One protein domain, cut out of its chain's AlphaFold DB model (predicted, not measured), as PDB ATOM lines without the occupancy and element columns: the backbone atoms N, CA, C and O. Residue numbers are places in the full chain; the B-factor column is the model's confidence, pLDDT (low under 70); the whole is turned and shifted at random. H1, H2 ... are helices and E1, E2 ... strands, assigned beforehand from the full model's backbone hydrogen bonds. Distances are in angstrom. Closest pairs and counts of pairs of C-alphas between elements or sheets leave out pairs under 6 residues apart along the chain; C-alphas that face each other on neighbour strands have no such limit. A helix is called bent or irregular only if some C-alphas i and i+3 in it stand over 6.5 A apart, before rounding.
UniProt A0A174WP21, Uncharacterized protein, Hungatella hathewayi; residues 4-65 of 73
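AT A GLANCE: This is residues 4 to 65 of the 73 residues of an uncharacterized protein of Hungatella hathewayi (UniProt A0A174WP21). A slender antiparallel hairpin, E2 and E3, sticks out at its turn with residues 39 to 44, while the short strand E1 pairs beside the beginning of E2 at the other end of this small sheet. One helix, H1, is set off from the sheet, and the long axis runs from its far end to the hairpin's turn. The 62 printed residues hold one named helix and then three named strands, H1 E1 E2 E3 along the chain; the sheet's order is E1 - E2 - E3, all antiparallel. The class is mixed, helices and strands, with 28 residues, under half, in named elements. The whole is loose, with a radius of gyration of the C-alphas of 14.8 A, and only just flat, with spans of 47 by 31 by 17 A.

HOW THE PARTS SIT: E2, residues 30 to 37, is the inner strand of the sheet; E1, residues 25 to 27, and E3, residues 46 to 51, are its edge strands. The three form a meander, each strand the antiparallel neighbour of the one before. The pairing is staggered: E2 pairs with E1 over residues 30 to 32 and with E3 over residues 32 to 37. E2 and E3 form a hairpin, antiparallel at 148 degrees between directions; N 35 and O 48 are 2.9 A apart and N 48 and O 35 2.7 A, within hydrogen-bond range. E1 and E2 form another hairpin, antiparallel at 129 degrees, with N 32 and O 25 at 2.9 A. The closest C-alphas of E1 and E3 are those of Glu 25 and Pro 49, 7.9 A apart. H1, residues 4 to 14, is only just not on the sheet, with 4 pairs of C-alphas within 10 A. H1 and E2 are only just apart, at 8.3 A, and H1 and E3 are apart. In H1 every O i to N i+4 pair is within hydrogen-bond range.

IN THESE COORDINATES: E2 measures 21.0 A from first to last C-alpha, beginning at C-alpha 30 (200.345, 328.350, 196.896). E3 measures 16.0 A and ends at C-alpha 51 (198.378, 333.069, 201.872); E1 measures 6.5 A. H1 measures 15.1 A, beginning at C-alpha 4 (200.600, 318.114, 197.919), and is not bent.

THE WHOLE: The two C-alphas farthest apart are those of Glu 14 and Gly 41, at 47.3 A. The printed part has no cut. The link E1 to E2 is tight, and the links H1 to E1 and E2 to E3 are short. Residues 52 to 65 hold no named element. Mean pLDDT of the printed part is 83.7; residues 26 to 29 and 63 to 65 are under 70.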
ATOM      1  N   CYS A   4     201.347 319.128 197.160       85.25
ATOM      2  CA  CYS A   4     200.600 318.114 197.919       85.25
ATOM      3  C   CYS A   4     199.065 318.226 197.826       85.25
ATOM      4  O   CYS A   4     198.368 317.227 197.979       85.25
ATOM      5  N   ILE A   5     198.522 319.425 197.587       83.12
ATOM      6  CA  ILE A   5     197.077 319.620 197.386       83.12
ATOM      7  C   ILE A   5     196.618 318.987 196.065       83.12
ATOM      8  O   ILE A   5     195.564 318.357 196.035       83.12
ATOM      9  N   TYR A   6     197.413 319.106 194.996       81.62
ATOM     10  CA  TYR A   6     197.120 318.459 193.714       81.62
ATOM     11  C   TYR A   6     197.174 316.941 193.845       81.62
ATOM     12  O   TYR A   6     196.268 316.257 193.374       81.62
ATOM     13  N   ASP A   7     198.179 316.427 194.556       88.62
ATOM     14  CA  ASP A   7     198.293 314.992 194.819       88.62
ATOM     15  C   ASP A   7     197.088 314.478 195.614       88.62
ATOM     16  O   ASP A   7     196.557 313.407 195.324       88.62
ATOM     17  N   MET A   8     196.617 315.248 196.601       88.44
ATOM     18  CA  MET A   8     195.433 314.889 197.377       88.44
ATOM     19  C   MET A   8     194.165 314.915 196.524       88.44
ATOM     20  O   MET A   8     193.377 313.973 196.587       88.44
ATOM     21  N   LYS A   9     193.984 315.955 195.699       87.06
ATOM     22  CA  LYS A   9     192.857 316.050 194.767       87.06
ATOM     23  C   LYS A   9     192.823 314.835 193.839       87.06
ATOM     24  O   LYS A   9     191.811 314.143 193.795       87.06
ATOM     25  N   LYS A  10     193.951 314.523 193.196       89.50
ATOM     26  CA  LYS A  10     194.077 313.377 192.293       89.50
ATOM     27  C   LYS A  10     193.762 312.055 192.995       89.50
ATOM     28  O   LYS A  10     193.006 311.251 192.469       89.50
ATOM     29  N   ARG A  11     194.265 311.849 194.218       92.19
ATOM     30  CA  ARG A  11     193.961 310.649 195.023       92.19
ATOM     31  C   ARG A  11     192.475 310.506 195.359       92.19
ATOM     32  O   ARG A  11     192.008 309.387 195.540       92.19
ATOM     33  N   LEU A  12     191.749 311.611 195.521       92.06
ATOM     34  CA  LEU A  12     190.302 311.586 195.748       92.06
ATOM     35  C   LEU A  12     189.554 311.288 194.442       92.06
ATOM     36  O   LEU A  12     188.659 310.452 194.439       92.06
ATOM     37  N   GLU A  13     189.969 311.876 193.324       92.12
ATOM     38  CA  GLU A  13     189.411 311.556 192.002       92.12
ATOM     39  C   GLU A  13     189.622 310.070 191.646       92.12
ATOM     40  O   GLU A  13     188.681 309.387 191.255       92.12
ATOM     41  N   GLU A  14     190.817 309.519 191.890       95.19
ATOM     42  CA  GLU A  14     191.138 308.091 191.695       95.19
ATOM     43  C   GLU A  14     190.319 307.155 192.601       95.19
ATOM     44  O   GLU A  14     190.122 305.985 192.273       95.19
ATOM     45  N   LYS A  15     189.812 307.656 193.733       94.88
ATOM     46  CA  LYS A  15     188.895 306.922 194.621       94.88
ATOM     47  C   LYS A  15     187.432 306.981 194.166       94.88
ATOM     48  O   LYS A  15     186.580 306.422 194.853       94.88
ATOM     49  N   GLY A  16     187.143 307.637 193.043       93.88
ATOM     50  CA  GLY A  16     185.802 307.731 192.468       93.88
ATOM     51  C   GLY A  16     184.942 308.855 193.046       93.88
ATOM     52  O   GLY A  16     183.727 308.819 192.883       93.88
ATOM     53  N   TYR A  17     185.534 309.841 193.730       93.25
ATOM     54  CA  TYR A  17     184.792 311.029 194.153       93.25
ATOM     55  C   TYR A  17     184.577 311.970 192.961       93.25
ATOM     56  O   TYR A  17     185.534 312.395 192.313       93.25
ATOM     57  N   GLU A  18     183.324 312.338 192.707       86.31
ATOM     58  CA  GLU A  18     182.964 313.345 191.708       86.31
ATOM     59  C   GLU A  18     183.096 314.762 192.304       86.31
ATOM     60  O   GLU A  18     182.794 314.986 193.475       86.31
ATOM     61  N   HIS A  19     183.562 315.728 191.502       81.19
ATOM     62  CA  HIS A  19     183.690 317.151 191.871       81.19
ATOM     63  C   HIS A  19     184.589 317.464 193.088       81.19
ATOM     64  O   HIS A  19     184.205 318.190 194.004       81.19
ATOM     65  N   VAL A  20     185.841 316.993 193.077       81.69
ATOM     66  CA  VAL A  20     186.816 317.313 194.134       81.69
ATOM     67  C   VAL A  20     187.331 318.754 194.000       81.69
ATOM     68  O   VAL A  20     188.215 319.054 193.189       81.69
ATOM     69  N   GLN A  21     186.805 319.652 194.835       77.38
ATOM     70  CA  GLN A  21     187.337 321.001 195.031       77.38
ATOM     71  C   GLN A  21     187.926 321.141 196.440       77.38
ATOM     72  O   GLN A  21     187.240 320.864 197.425       77.38
ATOM     73  N   PRO A  22     189.200 321.548 196.570       73.06
ATOM     74  CA  PRO A  22     189.772 321.831 197.876       73.06
ATOM     75  C   PRO A  22     189.087 323.068 198.492       73.06
ATOM     76  O   PRO A  22     188.744 323.990 197.753       73.06
ATOM     77  N   PRO A  23     188.929 323.146 199.829       70.62
ATOM     78  CA  PRO A  23     188.296 324.284 200.516       70.62
ATOM     79  C   PRO A  23     189.207 325.527 200.573       70.62
ATOM     80  O   PRO A  23     189.131 326.335 201.494       70.62
ATOM     81  N   VAL A  24     190.142 325.627 199.633       70.25
ATOM     82  CA  VAL A  24     191.203 326.623 199.574       70.25
ATOM     83  C   VAL A  24     191.483 326.959 198.118       70.25
ATOM     84  O   VAL A  24     191.513 326.073 197.260       70.25
ATOM     85  N   GLU A  25     191.719 328.234 197.838       70.50
ATOM     86  CA  GLU A  25     192.111 328.676 196.506       70.50
ATOM     87  C   GLU A  25     193.584 328.355 196.254       70.50
ATOM     88  O   GLU A  25     194.436 328.478 197.141       70.50
ATOM     89  N   ILE A  26     193.891 327.940 195.024       67.75
ATOM     90  CA  ILE A  26     195.260 327.665 194.590       67.75
ATOM     91  C   ILE A  26     195.643 328.701 193.540       67.75
ATOM     92  O   ILE A  26     195.100 328.700 192.438       67.75
ATOM     93  N   LEU A  27     196.622 329.545 193.860       66.38
ATOM     94  CA  LEU A  27     197.229 330.479 192.912       66.38
ATOM     95  C   LEU A  27     198.729 330.198 192.876       66.38
ATOM     96  O   LEU A  27     199.391 330.221 193.914       66.38
ATOM     97  N   SER A  28     199.255 329.867 191.694       66.56
ATOM     98  CA  SER A  28     200.681 329.571 191.484       66.56
ATOM     99  C   SER A  28     201.254 328.599 192.529       66.56
ATOM    100  O   SER A  28     202.240 328.899 193.195       66.56
ATOM    101  N   GLY A  29     200.591 327.451 192.736       66.19
ATOM    102  CA  GLY A  29     201.024 326.382 193.659       66.19
ATOM    103  C   GLY A  29     201.046 326.751 195.146       66.19
ATOM    104  O   GLY A  29     201.555 325.984 195.964       66.19
ATOM    105  N   ARG A  30     200.501 327.912 195.512       70.62
ATOM    106  CA  ARG A  30     200.345 328.350 196.896       70.62
ATOM    107  C   ARG A  30     198.882 328.275 197.305       70.62
ATOM    108  O   ARG A  30     197.991 328.528 196.498       70.62
ATOM    109  N   VAL A  31     198.658 327.912 198.564       79.00
ATOM    110  CA  VAL A  31     197.319 327.743 199.133       79.00
ATOM    111  C   VAL A  31     196.892 329.015 199.848       79.00
ATOM    112  O   VAL A  31     197.618 329.512 200.714       79.00
ATOM    113  N   TYR A  32     195.694 329.482 199.521       82.56
ATOM    114  CA  TYR A  32     195.052 330.634 200.133       82.56
ATOM    115  C   TYR A  32     193.782 330.194 200.862       82.56
ATOM    116  O   TYR A  32     193.010 329.386 200.348       82.56
ATOM    117  N   ILE A  33     193.559 330.735 202.058       82.62
ATOM    118  CA  ILE A  33     192.260 330.656 202.731       82.62
ATOM    119  C   ILE A  33     191.537 331.974 202.480       82.62
ATOM    120  O   ILE A  33     192.034 333.030 202.873       82.62
ATOM    121  N   SER A  34     190.377 331.908 201.833       84.19
ATOM    122  CA  SER A  34     189.539 333.077 201.570       84.19
ATOM    123  C   SER A  34     188.666 333.378 202.787       84.19
ATOM    124  O   SER A  34     187.887 332.541 203.241       84.19
ATOM    125  N   PHE A  35     188.809 334.582 203.341       84.50
ATOM    126  CA  PHE A  35     187.951 335.098 204.405       84.50
ATOM    127  C   PHE A  35     186.935 336.061 203.811       84.50
ATOM    128  O   PHE A  35     187.307 336.972 203.080       84.50
ATOM    129  N   THR A  36     185.663 335.926 204.169       91.69
ATOM    130  CA  THR A  36     184.687 336.978 203.871       91.69
ATOM    131  C   THR A  36     184.804 338.056 204.939       91.69
ATOM    132  O   THR A  36     184.605 337.788 206.124       91.69
ATOM    133  N   ALA A  37     185.169 339.270 204.536       91.44
ATOM    134  CA  ALA A  37     185.360 340.386 205.449       91.44
ATOM    135  C   ALA A  37     184.672 341.653 204.941       91.44
ATOM    136  O   ALA A  37     184.568 341.914 203.739       91.44
ATOM    137  N   ARG A  38     184.246 342.489 205.888       96.12
ATOM    138  CA  ARG A  38     183.693 343.816 205.631       96.12
ATOM    139  C   ARG A  38     184.592 344.868 206.259       96.12
ATOM    140  O   ARG A  38     184.797 344.870 207.468       96.12
ATOM    141  N   GLU A  39     185.108 345.778 205.443       91.81
ATOM    142  CA  GLU A  39     185.903 346.895 205.954       91.81
ATOM    143  C   GLU A  39     185.028 347.900 206.720       91.81
ATOM    144  O   GLU A  39     183.877 348.145 206.324       91.81
ATOM    145  N   PRO A  40     185.570 348.551 207.765       94.69
ATOM    146  CA  PRO A  40     184.893 349.653 208.437       94.69
ATOM    147  C   PRO A  40     184.428 350.718 207.434       94.69
ATOM    148  O   PRO A  40     185.180 351.163 206.569       94.69
ATOM    149  N   GLY A  41     183.156 351.110 207.518       94.94
ATOM    150  CA  GLY A  41     182.564 352.115 206.627       94.94
ATOM    151  C   GLY A  41     182.172 351.618 205.228       94.94
ATOM    152  O   GLY A  41     181.496 352.343 204.498       94.94
ATOM    153  N   LYS A  42     182.505 350.381 204.837       93.62
ATOM    154  CA  LYS A  42     181.995 349.784 203.590       93.62
ATOM    155  C   LYS A  42     180.650 349.107 203.831       93.62
ATOM    156  O   LYS A  42     180.358 348.656 204.934       93.62
ATOM    157  N   LYS A  43     179.799 349.054 202.800       91.06
ATOM    158  CA  LYS A  43     178.489 348.370 202.845       91.06
ATOM    159  C   LYS A  43     178.533 346.928 202.340       91.06
ATOM    160  O   LYS A  43     177.659 346.153 202.702       91.06
ATOM    161  N   ARG A  44     179.513 346.592 201.502       94.12
ATOM    162  CA  ARG A  44     179.650 345.273 200.880       94.12
ATOM    163  C   ARG A  44     180.773 344.491 201.545       94.12
ATOM    164  O   ARG A  44     181.793 345.076 201.910       94.12
ATOM    165  N   GLU A  45     180.552 343.195 201.679       95.06
ATOM    166  CA  GLU A  45     181.585 342.219 202.003       95.06
ATOM    167  C   GLU A  45     182.435 341.918 200.767       95.06
ATOM    168  O   GLU A  45     182.006 342.138 199.630       95.06
ATOM    169  N   ARG A  46     183.657 341.449 201.003       91.06
ATOM    170  CA  ARG A  46     184.566 340.956 199.971       91.06
ATOM    171  C   ARG A  46     185.328 339.743 200.481       91.06
ATOM    172  O   ARG A  46     185.582 339.635 201.681       91.06
ATOM    173  N   GLU A  47     185.733 338.879 199.561       89.31
ATOM    174  CA  GLU A  47     186.686 337.816 199.856       89.31
ATOM    175  C   GLU A  47     188.098 338.398 199.972       89.31
ATOM    176  O   GLU A  47     188.534 339.226 199.168       89.31
ATOM    177  N   VAL A  48     188.794 337.992 201.025       87.06
ATOM    178  CA  VAL A  48     190.161 338.381 201.347       87.06
ATOM    179  C   VAL A  48     190.991 337.100 201.396       87.06
ATOM    180  O   VAL A  48     190.930 336.380 202.398       87.06
ATOM    181  N   PRO A  49     191.742 336.779 200.330       83.88
ATOM    182  CA  PRO A  49     192.579 335.590 200.300       83.88
ATOM    183  C   PRO A  49     193.825 335.800 201.166       83.88
ATOM    184  O   PRO A  49     194.597 336.740 200.967       83.88
ATOM    185  N   ILE A  50     194.043 334.904 202.127       83.88
ATOM    186  CA  ILE A  50     195.224 334.895 202.994       83.88
ATOM    187  C   ILE A  50     196.128 333.737 202.592       83.88
ATOM    188  O   ILE A  50     195.736 332.572 202.669       83.88
ATOM    189  N   LEU A  51     197.359 334.060 202.197       84.38
ATOM    190  CA  LEU A  51     198.378 333.069 201.872       84.38
ATOM    191  C   LEU A  51     198.777 332.272 203.121       84.38
ATOM    192  O   LEU A  51     199.190 332.842 204.133       84.38
ATOM    193  N   LEU A  52     198.743 330.946 203.024       82.94
ATOM    194  CA  LEU A  52     199.299 330.083 204.058       82.94
ATOM    195  C   LEU A  52     200.829 330.083 203.997       82.94
ATOM    196  O   LEU A  52     201.431 329.900 202.942       82.94
ATOM    197  N   SER A  53     201.481 330.236 205.149       82.44
ATOM    198  CA  SER A  53     202.950 330.216 205.248       82.44
ATOM    199  C   SER A  53     203.555 328.819 205.050       82.44
ATOM    200  O   SER A  53     204.744 328.682 204.751       82.44
ATOM    201  N   LYS A  54     202.740 327.775 205.220       85.69
ATOM    202  CA  LYS A  54     203.100 326.363 205.090       85.69
ATOM    203  C   LYS A  54     202.019 325.609 204.325       85.69
ATOM    204  O   LYS A  54     200.851 325.998 204.339       85.69
ATOM    205  N   CYS A  55     202.402 324.507 203.694       85.06
ATOM    206  CA  CYS A  55     201.457 323.566 203.118       85.06
ATOM    207  C   CYS A  55     200.599 322.926 204.223       85.06
ATOM    208  O   CYS A  55     201.171 322.353 205.153       85.06
ATOM    209  N   PRO A  56     199.256 322.954 204.128       84.31
ATOM    210  CA  PRO A  56     198.383 322.339 205.131       84.31
ATOM    211  C   PRO A  56     198.411 320.801 205.100       84.31
ATOM    212  O   PRO A  56     197.878 320.170 206.005       84.31
ATOM    213  N   ILE A  57     199.025 320.194 204.077       86.44
ATOM    214  CA  ILE A  57     199.129 318.736 203.931       86.44
ATOM    215  C   ILE A  57     200.450 318.206 204.502       86.44
ATOM    216  O   ILE A  57     200.441 317.268 205.289       86.44
ATOM    217  N   CYS A  58     201.592 318.790 204.116       88.44
ATOM    218  CA  CYS A  58     202.916 318.284 204.506       88.44
ATOM    219  C   CYS A  58     203.656 319.156 205.535       88.44
ATOM    220  O   CYS A  58     204.734 318.783 205.987       88.44
ATOM    221  N   GLY A  59     203.132 320.336 205.886       87.19
ATOM    222  CA  GLY A  59     203.734 321.242 206.873       87.19
ATOM    223  C   GLY A  59     205.000 321.980 206.412       87.19
ATOM    224  O   GLY A  59     205.508 322.833 207.143       87.19
ATOM    225  N   MET A  60     205.506 321.699 205.207       85.56
ATOM    226  CA  MET A  60     206.665 322.393 204.642       85.56
ATOM    227  C   MET A  60     206.310 323.828 204.249       85.56
ATOM    228  O   MET A  60     205.191 324.110 203.817       85.56
ATOM    229  N   LYS A  61     207.270 324.747 204.385       83.19
ATOM    230  CA  LYS A  61     207.127 326.104 203.841       83.19
ATOM    231  C   LYS A  61     207.038 326.023 202.319       83.19
ATOM    232  O   LYS A  61     207.714 325.197 201.707       83.19
ATOM    233  N   TYR A  62     206.241 326.895 201.713       74.31
ATOM    234  CA  TYR A  62     206.371 327.117 200.279       74.31
ATOM    235  C   TYR A  62     207.764 327.693 200.028       74.31
ATOM    236  O   TYR A  62     208.182 328.613 200.734       74.31
ATOM    237  N   GLU A  63     208.493 327.136 199.063       68.62
ATOM    238  CA  GLU A  63     209.691 327.792 198.543       68.62
ATOM    239  C   GLU A  63     209.285 329.213 198.149       68.62
ATOM    240  O   GLU A  63     208.364 329.403 197.348       68.62
ATOM    241  N   LYS A  64     209.906 330.210 198.787       62.00
ATOM    242  CA  LYS A  64     209.772 331.586 198.329       62.00
ATOM    243  C   LYS A  64     210.288 331.585 196.894       62.00
ATOM    244  O   LYS A  64     211.431 331.197 196.667       62.00
ATOM    245  N   GLU A  65     209.476 332.030 195.941       57.44
ATOM    246  CA  GLU A  65     210.096 332.704 194.804       57.44
ATOM    247  C   GLU A  65     210.861 333.859 195.438       57.44
ATOM    248  O   GLU A  65     210.256 334.654 196.163       57.44
TER     249      GLU A  65